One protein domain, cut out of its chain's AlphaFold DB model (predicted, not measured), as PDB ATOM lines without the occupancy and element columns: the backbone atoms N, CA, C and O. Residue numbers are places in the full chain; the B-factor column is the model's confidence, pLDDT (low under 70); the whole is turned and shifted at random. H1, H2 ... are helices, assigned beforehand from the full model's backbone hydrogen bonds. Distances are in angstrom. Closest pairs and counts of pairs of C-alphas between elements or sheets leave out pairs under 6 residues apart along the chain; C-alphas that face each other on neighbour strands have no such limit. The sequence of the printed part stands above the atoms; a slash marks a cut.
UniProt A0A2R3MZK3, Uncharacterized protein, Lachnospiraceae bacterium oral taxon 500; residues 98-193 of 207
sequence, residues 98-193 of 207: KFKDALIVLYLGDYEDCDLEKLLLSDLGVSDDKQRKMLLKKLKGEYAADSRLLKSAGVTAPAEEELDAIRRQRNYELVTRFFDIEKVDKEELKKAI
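AT A GLANCE: This is residues 98 to 193 of the 207 residues of an uncharacterized protein of Lachnospiraceae bacterium oral taxon 500 (UniProt A0A2R3MZK3). A long helix, H5, runs through the middle of a rod; H2 and H4 pack on its residues 162 to 169, with H3 beside H2, while H1 crosses it at residues 171 to 175 and H6 caps the far end beyond H1. There are 96 residues printed, with six named helices, H1 to H6 in chain order, and no named strand: the class is all helix. The whole is only just compact, close to loose, with a radius of gyration of the C-alphas of 15.0 A and spans of 45 by 21 by 20 A.

HOW THE PARTS SIT: Begin at H1, residues 98 to 108; it touches H5, residues 160 to 176, at a steep tilt of 62 degrees, the closest C-alphas being those of Ala 102 and Val 175, 5.1 A apart. H2, residues 116 to 123, touches H5 at a shallow tilt of 15 degrees, opposite ways, closest at C-alphas 116 and 166, 6.8 A. H3, residues 129 to 138, touches H2, with C-alphas 120 and 132 closest at 6.7 A, and is apart from H5. H4, residues 143 to 152, touches H5 at C-alphas 143 and 163, its closest pair, 6.3 A. H6, residues 186 to 192, only just touches H1, with 3 pairs of C-alphas within 8 A, closest at 107 and 190, 6.5 A. Every O i to N i+4 pair is within hydrogen-bond range in H1, H2, H5 and H6; H3 and H4 each have 5 of 6.

IN THESE COORDINATES: Find C-alpha 98 at (-22.806, 11.623, 31.429); H1 runs 15.5 A from there. H3 measures 14.4 A and H4 14.1 A. H5 runs 24.3 A from C-alpha 160 at (-0.105, 4.068, 22.200). H6 ends at C-alpha 192, (-19.462, 8.602, 49.259).

THE WHOLE: The farthest C-alphas, Asp 128 and Lys 191, are 47.0 A apart. The printed part has no cut, no link is long, and no printed residue has pLDDT under 70.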
ATOM      1  N   LYS A  98     -24.027  10.812  31.575       94.94
ATOM      2  CA  LYS A  98     -22.806  11.623  31.429       94.94
ATOM      3  C   LYS A  98     -22.237  12.030  32.779       94.94
ATOM      4  O   LYS A  98     -21.022  12.020  32.940       94.94
ATOM      5  N   PHE A  99     -23.102  12.377  33.728       96.50
ATOM      6  CA  PHE A  99     -22.673  12.676  35.088       96.50
ATOM      7  C   PHE A  99     -22.090  11.436  35.774       96.50
ATOM      8  O   PHE A  99     -21.044  11.522  36.413       96.50
ATOM      9  N   LYS A 100     -22.709  10.266  35.574       96.19
ATOM     10  CA  LYS A 100     -22.183   8.978  36.042       96.19
ATOM     11  C   LYS A 100     -20.789   8.688  35.480       96.19
ATOM     12  O   LYS A 100     -19.887   8.369  36.249       96.19
ATOM     13  N   ASP A 101     -20.612   8.824  34.167       95.62
ATOM     14  CA  ASP A 101     -19.321   8.607  33.504       95.62
ATOM     15  C   ASP A 101     -18.258   9.575  34.067       95.62
ATOM     16  O   ASP A 101     -17.150   9.161  34.402       95.62
ATOM     17  N   ALA A 102     -18.616  10.850  34.270       96.88
ATOM     18  CA  ALA A 102     -17.727  11.848  34.864       96.88
ATOM     19  C   ALA A 102     -17.351  11.528  36.324       96.88
ATOM     20  O   ALA A 102     -16.191  11.690  36.698       96.88
ATOM     21  N   LEU A 103     -18.293  11.045  37.146       96.56
ATOM     22  CA  LEU A 103     -18.024  10.608  38.523       96.56
ATOM     23  C   LEU A 103     -17.050   9.431  38.573       96.56
ATOM     24  O   LEU A 103     -16.160   9.421  39.420       96.56
ATOM     25  N   ILE A 104     -17.205   8.458  37.673       96.25
ATOM     26  CA  ILE A 104     -16.308   7.299  37.578       96.25
ATOM     27  C   ILE A 104     -14.891   7.763  37.231       96.25
ATOM     28  O   ILE A 104     -13.943   7.425  37.937       96.25
ATOM     29  N   VAL A 105     -14.749   8.594  36.198       96.56
ATOM     30  CA  VAL A 105     -13.453   9.161  35.796       96.56
ATOM     31  C   VAL A 105     -12.824   9.967  36.938       96.56
ATOM     32  O   VAL A 105     -11.634   9.815  37.228       96.56
ATOM     33  N   LEU A 106     -13.621  10.787  37.632       96.56
ATOM     34  CA  LEU A 106     -13.173  11.577  38.776       96.56
ATOM     35  C   LEU A 106     -12.700  10.694  39.943       96.56
ATOM     36  O   LEU A 106     -11.652  10.973  40.526       96.56
ATOM     37  N   TYR A 107     -13.445   9.628  40.253       96.31
ATOM     38  CA  TYR A 107     -13.123   8.649  41.294       96.31
ATOM     39  C   TYR A 107     -11.812   7.905  41.004       96.31
ATOM     40  O   TYR A 107     -10.983   7.732  41.904       96.31
ATOM     41  N   LEU A 108     -11.616   7.486  39.749       94.94
ATOM     42  CA  LEU A 108     -10.421   6.767  39.303       94.94
ATOM     43  C   LEU A 108      -9.195   7.683  39.175       94.94
ATOM     44  O   LEU A 108      -8.068   7.207  39.280       94.94
ATOM     45  N   GLY A 109      -9.398   8.994  38.998       94.44
ATOM     46  CA  GLY A 109      -8.307   9.945  38.758       94.44
ATOM     47  C   GLY A 109      -7.716   9.836  37.351       94.44
ATOM     48  O   GLY A 109      -6.581  10.240  37.125       94.44
ATOM     49  N   ASP A 110      -8.474   9.266  36.421       94.12
ATOM     50  CA  ASP A 110      -8.017   8.871  35.092       94.12
ATOM     51  C   ASP A 110      -8.254   9.981  34.059       94.12
ATOM     52  O   ASP A 110      -9.039   9.855  33.116       94.12
ATOM     53  N   TYR A 111      -7.625  11.127  34.298       95.88
ATOM     54  CA  TYR A 111      -7.715  12.323  33.471       95.88
ATOM     55  C   TYR A 111      -6.460  13.180  33.640       95.88
ATOM     56  O   TYR A 111      -5.856  13.207  34.711       95.88
ATOM     57  N   GLU A 112      -6.081  13.909  32.600       95.94
ATOM     58  CA  GLU A 112      -4.964  14.857  32.629       95.94
ATOM     59  C   GLU A 112      -5.209  15.935  31.576       95.94
ATOM     60  O   GLU A 112      -5.687  15.600  30.492       95.94
ATOM     61  N   ASP A 113      -4.894  17.193  31.899       94.56
ATOM     62  CA  ASP A 113      -4.931  18.276  30.914       94.56
ATOM     63  C   ASP A 113      -3.723  18.176  29.973       94.56
ATOM     64  O   ASP A 113      -2.569  18.166  30.404       94.56
ATOM     65  N   CYS A 114      -3.992  18.087  28.680       91.75
ATOM     66  CA  CYS A 114      -3.022  17.901  27.620       91.75
ATOM     67  C   CYS A 114      -3.414  18.737  26.398       91.75
ATOM     68  O   CYS A 114      -4.556  18.720  25.929       91.75
ATOM     69  N   ASP A 115      -2.430  19.426  25.824       94.00
ATOM     70  CA  ASP A 115      -2.600  20.153  24.571       94.00
ATOM     71  C   ASP A 115      -2.643  19.175  23.385       94.00
ATOM     72  O   ASP A 115      -1.618  18.799  22.809       94.00
ATOM     73  N   LEU A 116      -3.859  18.770  23.002       92.44
ATOM     74  CA  LEU A 116      -4.077  17.869  21.866       92.44
ATOM     75  C   LEU A 116      -3.614  18.454  20.538       92.44
ATOM     76  O   LEU A 116      -3.284  17.697  19.626       92.44
ATOM     77  N   GLU A 117      -3.638  19.777  20.380       92.25
ATOM     78  CA  GLU A 117      -3.206  20.394  19.132       92.25
ATOM     79  C   GLU A 117      -1.693  20.247  18.973       92.25
ATOM     80  O   GLU A 117      -1.223  19.837  17.906       92.25
ATOM     81  N   LYS A 118      -0.950  20.484  20.058       93.44
ATOM     82  CA  LYS A 118       0.488  20.231  20.115       93.44
ATOM     83  C   LYS A 118       0.816  18.747  19.956       93.44
ATOM     84  O   LYS A 118       1.675  18.433  19.140       93.44
ATOM     85  N   LEU A 119       0.112  17.850  20.648       92.94
ATOM     86  CA  LEU A 119       0.294  16.396  20.526       92.94
ATOM     87  C   LEU A 119       0.136  15.928  19.067       92.94
ATOM     88  O   LEU A 119       0.984  15.229  18.514       92.94
ATOM     89  N   LEU A 120      -0.932  16.373  18.393       91.25
ATOM     90  CA  LEU A 120      -1.187  16.023  16.993       91.25
ATOM     91  C   LEU A 120      -0.110  16.563  16.046       91.25
ATOM     92  O   LEU A 120       0.221  15.905  15.061       91.25
ATOM     93  N   LEU A 121       0.404  17.766  16.308       91.44
ATOM     94  CA  LEU A 121       1.400  18.416  15.462       91.44
ATOM     95  C   LEU A 121       2.812  17.860  15.681       91.44
ATOM     96  O   LEU A 121       3.494  17.535  14.711       91.44
ATOM     97  N   SER A 122       3.261  17.819  16.933       88.12
ATOM     98  CA  SER A 122       4.644  17.537  17.317       88.12
ATOM     99  C   SER A 122       4.925  16.045  17.427       88.12
ATOM    100  O   SER A 122       5.940  15.599  16.899       88.12
ATOM    101  N   ASP A 123       4.018  15.289  18.042       88.00
ATOM    102  CA  ASP A 123       4.276  13.885  18.384       88.00
ATOM    103  C   ASP A 123       3.756  12.964  17.272       88.00
ATOM    104  O   ASP A 123       4.442  12.044  16.829       88.00
ATOM    105  N   LEU A 124       2.579  13.280  16.718       89.31
ATOM    106  CA  LEU A 124       1.948  12.499  15.644       89.31
ATOM    107  C   LEU A 124       2.217  13.027  14.228       89.31
ATOM    108  O   LEU A 124       1.802  12.403  13.247       89.31
ATOM    109  N   GLY A 125       2.899  14.168  14.096       87.31
ATOM    110  CA  GLY A 125       3.345  14.707  12.807       87.31
ATOM    111  C   GLY A 125       2.225  15.152  11.858       87.31
ATOM    112  O   GLY A 125       2.446  15.261  10.648       87.31
ATOM    113  N   VAL A 126       1.016  15.422  12.362       89.75
ATOM    114  CA  VAL A 126      -0.119  15.871  11.546       89.75
ATOM    115  C   VAL A 126       0.047  17.359  11.226       89.75
ATOM    116  O   VAL A 126      -0.451  18.236  11.930       89.75
ATOM    117  N   SER A 127       0.767  17.667  10.149       87.69
ATOM    118  CA  SER A 127       1.125  19.041   9.765       87.69
ATOM    119  C   SER A 127       0.001  19.824   9.071       87.69
ATOM    120  O   SER A 127      -0.025  21.055   9.168       87.69
ATOM    121  N   ASP A 128      -0.977  19.152   8.455       92.38
ATOM    122  CA  ASP A 128      -2.137  19.807   7.833       92.38
ATOM    123  C   ASP A 128      -3.141  20.336   8.878       92.38
ATOM    124  O   ASP A 128      -3.692  19.593   9.695       92.38
ATOM    125  N   ASP A 129      -3.409  21.644   8.838       92.44
ATOM    126  CA  ASP A 129      -4.274  22.340   9.803       92.44
ATOM    127  C   ASP A 129      -5.747  21.904   9.731       92.44
ATOM    128  O   ASP A 129      -6.412  21.732  10.759       92.44
ATOM    129  N   LYS A 130      -6.276  21.679   8.521       92.69
ATOM    130  CA  LYS A 130      -7.677  21.259   8.348       92.69
ATOM    131  C   LYS A 130      -7.886  19.864   8.922       92.69
ATOM    132  O   LYS A 130      -8.900  19.602   9.576       92.69
ATOM    133  N   GLN A 131      -6.917  18.990   8.702       92.44
ATOM    134  CA  GLN A 131      -6.903  17.637   9.212       92.44
ATOM    135  C   GLN A 131      -6.777  17.607  10.738       92.44
ATOM    136  O   GLN A 131      -7.588  16.933  11.376       92.44
ATOM    137  N   ARG A 132      -5.873  18.396  11.345       93.44
ATOM    138  CA  ARG A 132      -5.804  18.531  12.816       93.44
ATOM    139  C   ARG A 132      -7.132  18.987  13.410       93.44
ATOM    140  O   ARG A 132      -7.660  18.331  14.304       93.44
ATOM    141  N   LYS A 133      -7.747  20.042  12.863       93.75
ATOM    142  CA  LYS A 133      -9.058  20.539  13.328       93.75
ATOM    143  C   LYS A 133     -10.172  19.502  13.204       93.75
ATOM    144  O   LYS A 133     -11.081  19.468  14.036       93.75
ATOM    145  N   MET A 134     -10.132  18.654  12.177       94.81
ATOM    146  CA  MET A 134     -11.063  17.533  12.051       94.81
ATOM    147  C   MET A 134     -10.818  16.483  13.144       94.81
ATOM    148  O   MET A 134     -11.780  16.041  13.777       94.81
ATOM    149  N   LEU A 135      -9.561  16.094  13.375       94.12
ATOM    150  CA  LEU A 135      -9.185  15.112  14.396       94.12
ATOM    151  C   LEU A 135      -9.570  15.589  15.798       94.12
ATOM    152  O   LEU A 135     -10.254  14.860  16.509       94.12
ATOM    153  N   LEU A 136      -9.289  16.848  16.145       93.75
ATOM    154  CA  LEU A 136      -9.697  17.462  17.415       93.75
ATOM    155  C   LEU A 136     -11.211  17.408  17.669       93.75
ATOM    156  O   LEU A 136     -11.640  17.429  18.816       93.75
ATOM    157  N   LYS A 137     -12.053  17.324  16.634       93.56
ATOM    158  CA  LYS A 137     -13.511  17.177  16.805       93.56
ATOM    159  C   LYS A 137     -13.961  15.723  16.907       93.56
ATOM    160  O   LYS A 137     -15.005  15.449  17.510       93.56
ATOM    161  N   LYS A 138     -13.228  14.813  16.264       94.62
ATOM    162  CA  LYS A 138     -13.625  13.415  16.062       94.62
ATOM    163  C   LYS A 138     -12.978  12.436  17.032       94.62
ATOM    164  O   LYS A 138     -13.604  11.422  17.292       94.62
ATOM    165  N   LEU A 139     -11.795  12.738  17.561       94.88
ATOM    166  CA  LEU A 139     -11.148  11.936  18.595       94.88
ATOM    167  C   LEU A 139     -11.976  12.011  19.878       94.88
ATOM    168  O   LEU A 139     -12.255  13.118  20.352       94.88
ATOM    169  N   LYS A 140     -12.403  10.863  20.407       94.00
ATOM    170  CA  LYS A 140     -13.306  10.781  21.574       94.00
ATOM    171  C   LYS A 140     -12.696  10.087  22.789       94.00
ATOM    172  O   LYS A 140     -13.371  10.012  23.809       94.00
ATOM    173  N   GLY A 141     -11.440   9.655  22.710       92.38
ATOM    174  CA  GLY A 141     -10.791   8.850  23.743       92.38
ATOM    175  C   GLY A 141     -11.109   7.358  23.616       92.38
ATOM    176  O   GLY A 141     -10.871   6.591  24.543       92.38
ATOM    177  N   GLU A 142     -11.662   6.924  22.480       93.62
ATOM    178  CA  GLU A 142     -12.019   5.527  22.236       93.62
ATOM    179  C   GLU A 142     -10.900   4.836  21.458       93.62
ATOM    180  O   GLU A 142     -10.845   4.931  20.232       93.62
ATOM    181  N   TYR A 143     -10.040   4.090  22.155       92.25
ATOM    182  CA  TYR A 143      -8.818   3.486  21.604       92.25
ATOM    183  C   TYR A 143      -8.971   2.908  20.184       92.25
ATOM    184  O   TYR A 143      -8.258   3.291  19.258       92.25
ATOM    185  N   ALA A 144      -9.934   2.004  19.970       90.38
ATOM    186  CA  ALA A 144     -10.102   1.336  18.681       90.38
ATOM    187  C   ALA A 144     -10.635   2.265  17.575       90.38
ATOM    188  O   ALA A 144     -10.335   2.057  16.395       90.38
ATOM    189  N   ALA A 145     -11.475   3.245  17.912       92.94
ATOM    190  CA  ALA A 145     -12.002   4.216  16.953       92.94
ATOM    191  C   ALA A 145     -10.940   5.268  16.611       92.94
ATOM    192  O   ALA A 145     -10.676   5.514  15.432       92.94
ATOM    193  N   ASP A 146     -10.270   5.796  17.630       94.12
ATOM    194  CA  ASP A 146      -9.239   6.819  17.509       94.12
ATOM    195  C   ASP A 146      -8.001   6.268  16.791       94.12
ATOM    196  O   ASP A 146      -7.525   6.889  15.845       94.12
ATOM    197  N   SER A 147      -7.554   5.043  17.101       93.12
ATOM    198  CA  SER A 147      -6.455   4.376  16.379       93.12
ATOM    199  C   SER A 147      -6.753   4.231  14.882       93.12
ATOM    200  O   SER A 147      -5.897   4.491  14.034       93.12
ATOM    201  N   ARG A 148      -7.989   3.857  14.519       92.50
ATOM    202  CA  ARG A 148      -8.413   3.773  13.109       92.50
ATOM    203  C   ARG A 148      -8.433   5.146  12.444       92.50
ATOM    204  O   ARG A 148      -8.000   5.275  11.300       92.50
ATOM    205  N   LEU A 149      -8.920   6.159  13.154       93.69
ATOM    206  CA  LEU A 149      -8.997   7.525  12.658       93.69
ATOM    207  C   LEU A 149      -7.600   8.126  12.433       93.69
ATOM    208  O   LEU A 149      -7.361   8.697  11.370       93.69
ATOM    209  N   LEU A 150      -6.662   7.931  13.362       92.81
ATOM    210  CA  LEU A 150      -5.267   8.367  13.226       92.81
ATOM    211  C   LEU A 150      -4.565   7.669  12.053       92.81
ATOM    212  O   LEU A 150      -3.916   8.327  11.242       92.81
ATOM    213  N   LYS A 151      -4.783   6.360  11.876       91.69
ATOM    214  CA  LYS A 151      -4.264   5.620  10.712       91.69
ATOM    215  C   LYS A 151      -4.812   6.157   9.393       91.69
ATOM    216  O   LYS A 151      -4.052   6.339   8.447       91.69
ATOM    217  N   SER A 152      -6.110   6.467   9.325       89.56
ATOM    218  CA  SER A 152      -6.698   7.099   8.128       89.56
ATOM    219  C   SER A 152      -6.147   8.501   7.853       89.56
ATOM    220  O   SER A 152      -6.181   8.969   6.721       89.56
ATOM    221  N   ALA A 153      -5.619   9.148   8.891       87.38
ATOM    222  CA  ALA A 153      -4.951  10.436   8.843       87.38
ATOM    223  C   ALA A 153      -3.446  10.329   8.505       87.38
ATOM    224  O   ALA A 153      -2.764  11.347   8.440       87.38
ATOM    225  N   GLY A 154      -2.919   9.129   8.254       84.62
ATOM    226  CA  GLY A 154      -1.520   8.935   7.867       84.62
ATOM    227  C   GLY A 154      -0.541   8.806   9.035       84.62
ATOM    228  O   GLY A 154       0.663   8.779   8.800       84.62
ATOM    229  N   VAL A 155      -1.028   8.670  10.274       86.56
ATOM    230  CA  VAL A 155      -0.188   8.285  11.418       86.56
ATOM    231  C   VAL A 155       0.146   6.798  11.290       86.56
ATOM    232  O   VAL A 155      -0.729   5.937  11.415       86.56
ATOM    233  N   THR A 156       1.406   6.496  10.987       74.31
ATOM    234  CA  THR A 156       1.889   5.128  10.724       74.31
ATOM    235  C   THR A 156       2.691   4.530  11.876       74.31
ATOM    236  O   THR A 156       2.804   3.306  11.957       74.31
ATOM    237  N   ALA A 157       3.222   5.365  12.772       76.94
ATOM    238  CA  ALA A 157       3.915   4.922  13.974       76.94
ATOM    239  C   ALA A 157       2.924   4.373  15.022       76.94
ATOM    240  O   ALA A 157       1.760   4.790  15.045       76.94
ATOM    241  N   PRO A 158       3.356   3.438  15.892       76.38
ATOM    242  CA  PRO A 158       2.622   3.118  17.112       76.38
ATOM    243  C   PRO A 158       2.405   4.400  17.919       76.38
ATOM    244  O   PRO A 158       3.366   5.109  18.188       76.38
ATOM    245  N   ALA A 159       1.152   4.682  18.265       87.38
ATOM    246  CA  ALA A 159       0.732   5.914  18.929       87.38
ATOM    247  C   ALA A 159       0.049   5.598  20.271       87.38
ATOM    248  O   ALA A 159      -1.019   6.122  20.572       87.38
ATOM    249  N   GLU A 160       0.559   4.601  21.000       92.44
ATOM    250  CA  GLU A 160      -0.105   4.068  22.200       92.44
ATOM    251  C   GLU A 160      -0.150   5.108  23.325       92.44
ATOM    252  O   GLU A 160      -1.194   5.296  23.949       92.44
ATOM    253  N   GLU A 161       0.961   5.816  23.541       92.25
ATOM    254  CA  GLU A 161       1.068   6.874  24.548       92.25
ATOM    255  C   GLU A 161       0.185   8.072  24.177       92.25
ATOM    256  O   GLU A 161      -0.520   8.620  25.022       92.25
ATOM    257  N   GLU A 162       0.135   8.431  22.895       93.62
ATOM    258  CA  GLU A 162      -0.676   9.532  22.388       93.62
ATOM    259  C   GLU A 162      -2.168   9.193  22.396       93.62
ATOM    260  O   GLU A 162      -2.995  10.052  22.695       93.62
ATOM    261  N   LEU A 163      -2.543   7.941  22.110       94.50
ATOM    262  CA  LEU A 163      -3.921   7.464  22.248       94.50
ATOM    263  C   LEU A 163      -4.377   7.498  23.709       94.50
ATOM    264  O   LEU A 163      -5.524   7.872  23.972       94.50
ATOM    265  N   ASP A 164      -3.499   7.157  24.655       95.12
ATOM    266  CA  ASP A 164      -3.797   7.314  26.077       95.12
ATOM    267  C   ASP A 164      -3.886   8.792  26.488       95.12
ATOM    268  O   ASP A 164      -4.830   9.174  27.177       95.12
ATOM    269  N   ALA A 165      -2.993   9.657  25.997       95.12
ATOM    270  CA  ALA A 165      -3.062  11.101  26.235       95.12
ATOM    271  C   ALA A 165      -4.366  11.715  25.691       95.12
ATOM    272  O   ALA A 165      -5.034  12.479  26.388       95.12
ATOM    273  N   ILE A 166      -4.795  11.319  24.485       95.56
ATOM    274  CA  ILE A 166      -6.091  11.708  23.908       95.56
ATOM    275  C   ILE A 166      -7.235  11.282  24.831       95.56
ATOM    276  O   ILE A 166      -8.133  12.078  25.114       95.56
ATOM    277  N   ARG A 167      -7.213  10.039  25.317       96.81
ATOM    278  CA  ARG A 167      -8.225   9.507  26.234       96.81
ATOM    279  C   ARG A 167      -8.265  10.284  27.551       96.81
ATOM    280  O   ARG A 167      -9.343  10.728  27.948       96.81
ATOM    281  N   ARG A 168      -7.112  10.518  28.187       97.06
ATOM    282  CA  ARG A 168      -7.000  11.264  29.451       97.06
ATOM    283  C   ARG A 168      -7.419  12.728  29.306       97.06
ATOM    284  O   ARG A 168      -8.100  13.231  30.200       97.06
ATOM    285  N   GLN A 169      -7.166  13.362  28.159       97.00
ATOM    286  CA  GLN A 169      -7.693  14.701  27.887       97.00
ATOM    287  C   GLN A 169      -9.211  14.721  27.728       97.00
ATOM    288  O   GLN A 169      -9.889  15.599  28.256       97.00
ATOM    289  N   ARG A 170      -9.792  13.763  26.998       96.25
ATOM    290  CA  ARG A 170     -11.257  13.701  26.845       96.25
ATOM    291  C   ARG A 170     -11.957  13.444  28.168       96.25
ATOM    292  O   ARG A 170     -13.015  14.017  28.424       96.25
ATOM    293  N   ASN A 171     -11.332  12.647  29.020       97.38
ATOM    294  CA  ASN A 171     -11.748  12.461  30.398       97.38
ATOM    295  C   ASN A 171     -11.635  13.762  31.213       97.38
ATOM    296  O   ASN A 171     -12.567  14.093  31.945       97.38
ATOM    297  N   TYR A 172     -10.569  14.549  31.041       97.19
ATOM    298  CA  TYR A 172     -10.425  15.863  31.679       97.19
ATOM    299  C   TYR A 172     -11.531  16.843  31.252       97.19
ATOM    300  O   TYR A 172     -12.196  17.435  32.104       97.19
ATOM    301  N   GLU A 173     -11.811  16.955  29.950       95.81
ATOM    302  CA  GLU A 173     -12.922  17.762  29.415       95.81
ATOM    303  C   GLU A 173     -14.289  17.306  29.960       95.81
ATOM    304  O   GLU A 173     -15.175  18.124  30.225       95.81
ATOM    305  N   LEU A 174     -14.481  15.992  30.131       96.75
ATOM    306  CA  LEU A 174     -15.704  15.431  30.702       96.75
ATOM    307  C   LEU A 174     -15.861  15.817  32.177       96.75
ATOM    308  O   LEU A 174     -16.942  16.248  32.573       96.75
ATOM    309  N   VAL A 175     -14.805  15.676  32.979       97.06
ATOM    310  CA  VAL A 175     -14.833  15.976  34.418       97.06
ATOM    311  C   VAL A 175     -15.004  17.475  34.662       97.06
ATOM    312  O   VAL A 175     -15.894  17.867  35.414       97.06
ATOM    313  N   THR A 176     -14.223  18.324  33.991       96.44
ATOM    314  CA  THR A 176     -14.268  19.792  34.165       96.44
ATOM    315  C   THR A 176     -15.600  20.419  33.758       96.44
ATOM    316  O   THR A 176     -15.963  21.489  34.240       96.44
ATOM    317  N   ARG A 177     -16.386  19.738  32.917       96.56
ATOM    318  CA  ARG A 177     -17.755  20.153  32.592       96.56
ATOM    319  C   ARG A 177     -18.697  20.116  33.800       96.56
ATOM    320  O   ARG A 177     -19.669  20.870  33.819       96.56
ATOM    321  N   PHE A 178     -18.457  19.217  34.752       96.56
ATOM    322  CA  PHE A 178     -19.330  18.993  35.908       96.56
ATOM    323  C   PHE A 178     -18.701  19.424  37.234       96.56
ATOM    324  O   PHE A 178     -19.434  19.765  38.161       96.56
ATOM    325  N   PHE A 179     -17.372  19.407  37.334       95.81
ATOM    326  CA  PHE A 179     -16.656  19.572  38.594       95.81
ATOM    327  C   PHE A 179     -15.530  20.594  38.480       95.81
ATOM    328  O   PHE A 179     -14.775  20.611  37.511       95.81
ATOM    329  N   ASP A 180     -15.369  21.388  39.533       94.88
ATOM    330  CA  ASP A 180     -14.159  22.170  39.765       94.88
ATOM    331  C   ASP A 180     -13.138  21.272  40.480       94.88
ATOM    332  O   ASP A 180     -13.228  21.054  41.689       94.88
ATOM    333  N   ILE A 181     -12.222  20.682  39.708       92.19
ATOM    334  CA  ILE A 181     -11.324  19.605  40.159       92.19
ATOM    335  C   ILE A 181     -10.473  20.031  41.364       92.19
ATOM    336  O   ILE A 181     -10.186  19.199  42.222       92.19
ATOM    337  N   GLU A 182     -10.101  21.310  41.455       91.31
ATOM    338  CA  GLU A 182      -9.287  21.842  42.554       91.31
ATOM    339  C   GLU A 182     -10.060  21.930  43.875       91.31
ATOM    340  O   GLU A 182      -9.463  21.892  44.950       91.31
ATOM    341  N   LYS A 183     -11.393  22.032  43.808       94.50
ATOM    342  CA  LYS A 183     -12.268  22.148  44.983       94.50
ATOM    343  C   LYS A 183     -12.859  20.820  45.437       94.50
ATOM    344  O   LYS A 183     -13.466  20.767  46.506       94.50
ATOM    345  N   VAL A 184     -12.739  19.767  44.633       94.12
ATOM    346  CA  VAL A 184     -13.266  18.447  44.986       94.12
ATOM    347  C   VAL A 184     -12.347  17.774  46.001       94.12
ATOM    348  O   VAL A 184     -11.192  17.468  45.708       94.12
ATOM    349  N   ASP A 185     -12.908  17.433  47.160       95.06
ATOM    350  CA  ASP A 185     -12.285  16.493  48.084       95.06
ATOM    351  C   ASP A 185     -12.433  15.059  47.550       95.06
ATOM    352  O   ASP A 185     -13.505  14.444  47.587       95.06
ATOM    353  N   LYS A 186     -11.337  14.529  47.007       91.56
ATOM    354  CA  LYS A 186     -11.300  13.188  46.414       91.56
ATOM    355  C   LYS A 186     -11.394  12.078  47.462       91.56
ATOM    356  O   LYS A 186     -11.836  10.981  47.124       91.56
ATOM    357  N   GLU A 187     -10.974  12.324  48.701       93.25
ATOM    358  CA  GLU A 187     -11.056  11.322  49.765       93.25
ATOM    359  C   GLU A 187     -12.499  11.152  50.228       93.25
ATOM    360  O   GLU A 187     -12.980  10.023  50.332       93.25
ATOM    361  N   GLU A 188     -13.215  12.260  50.426       96.19
ATOM    362  CA  GLU A 188     -14.641  12.220  50.757       96.19
ATOM    363  C   GLU A 188     -15.477  11.641  49.609       96.19
ATOM    364  O   GLU A 188     -16.371  10.830  49.853       96.19
ATOM    365  N   LEU A 189     -15.135  11.940  48.348       94.81
ATOM    366  CA  LEU A 189     -15.770  11.293  47.194       94.81
ATOM    367  C   LEU A 189     -15.649   9.763  47.266       94.81
ATOM    368  O   LEU A 189     -16.643   9.060  47.095       94.81
ATOM    369  N   LYS A 190     -14.453   9.239  47.558       93.50
ATOM    370  CA  LYS A 190     -14.217   7.789  47.661       93.50
ATOM    371  C   LYS A 190     -14.937   7.128  48.840       93.50
ATOM    372  O   LYS A 190     -15.130   5.918  48.822       93.50
ATOM    373  N   LYS A 191     -15.347   7.900  49.851       95.00
ATOM    374  CA  LYS A 191     -16.211   7.428  50.947       95.00
ATOM    375  C   LYS A 191     -17.697   7.481  50.577       95.00
ATOM    376  O   LYS A 191     -18.486   6.723  51.134       95.00
ATOM    377  N   ALA A 192     -18.077   8.371  49.660       95.06
ATOM    378  CA  ALA A 192     -19.462   8.602  49.259       95.06
ATOM    379  C   ALA A 192     -19.946   7.680  48.127       95.06
ATOM    380  O   ALA A 192     -21.143   7.407  48.035       95.06
ATOM    381  N   ILE A 193     -19.043   7.209  47.263       94.56
ATOM    382  CA  ILE A 193     -19.368   6.317  46.143       94.56
ATOM    383  C   ILE A 193     -18.406   5.134  46.069       94.56
ATOM    384  O   ILE A 193     -17.264   5.208  46.510       94.56
TER     385      ILE A 193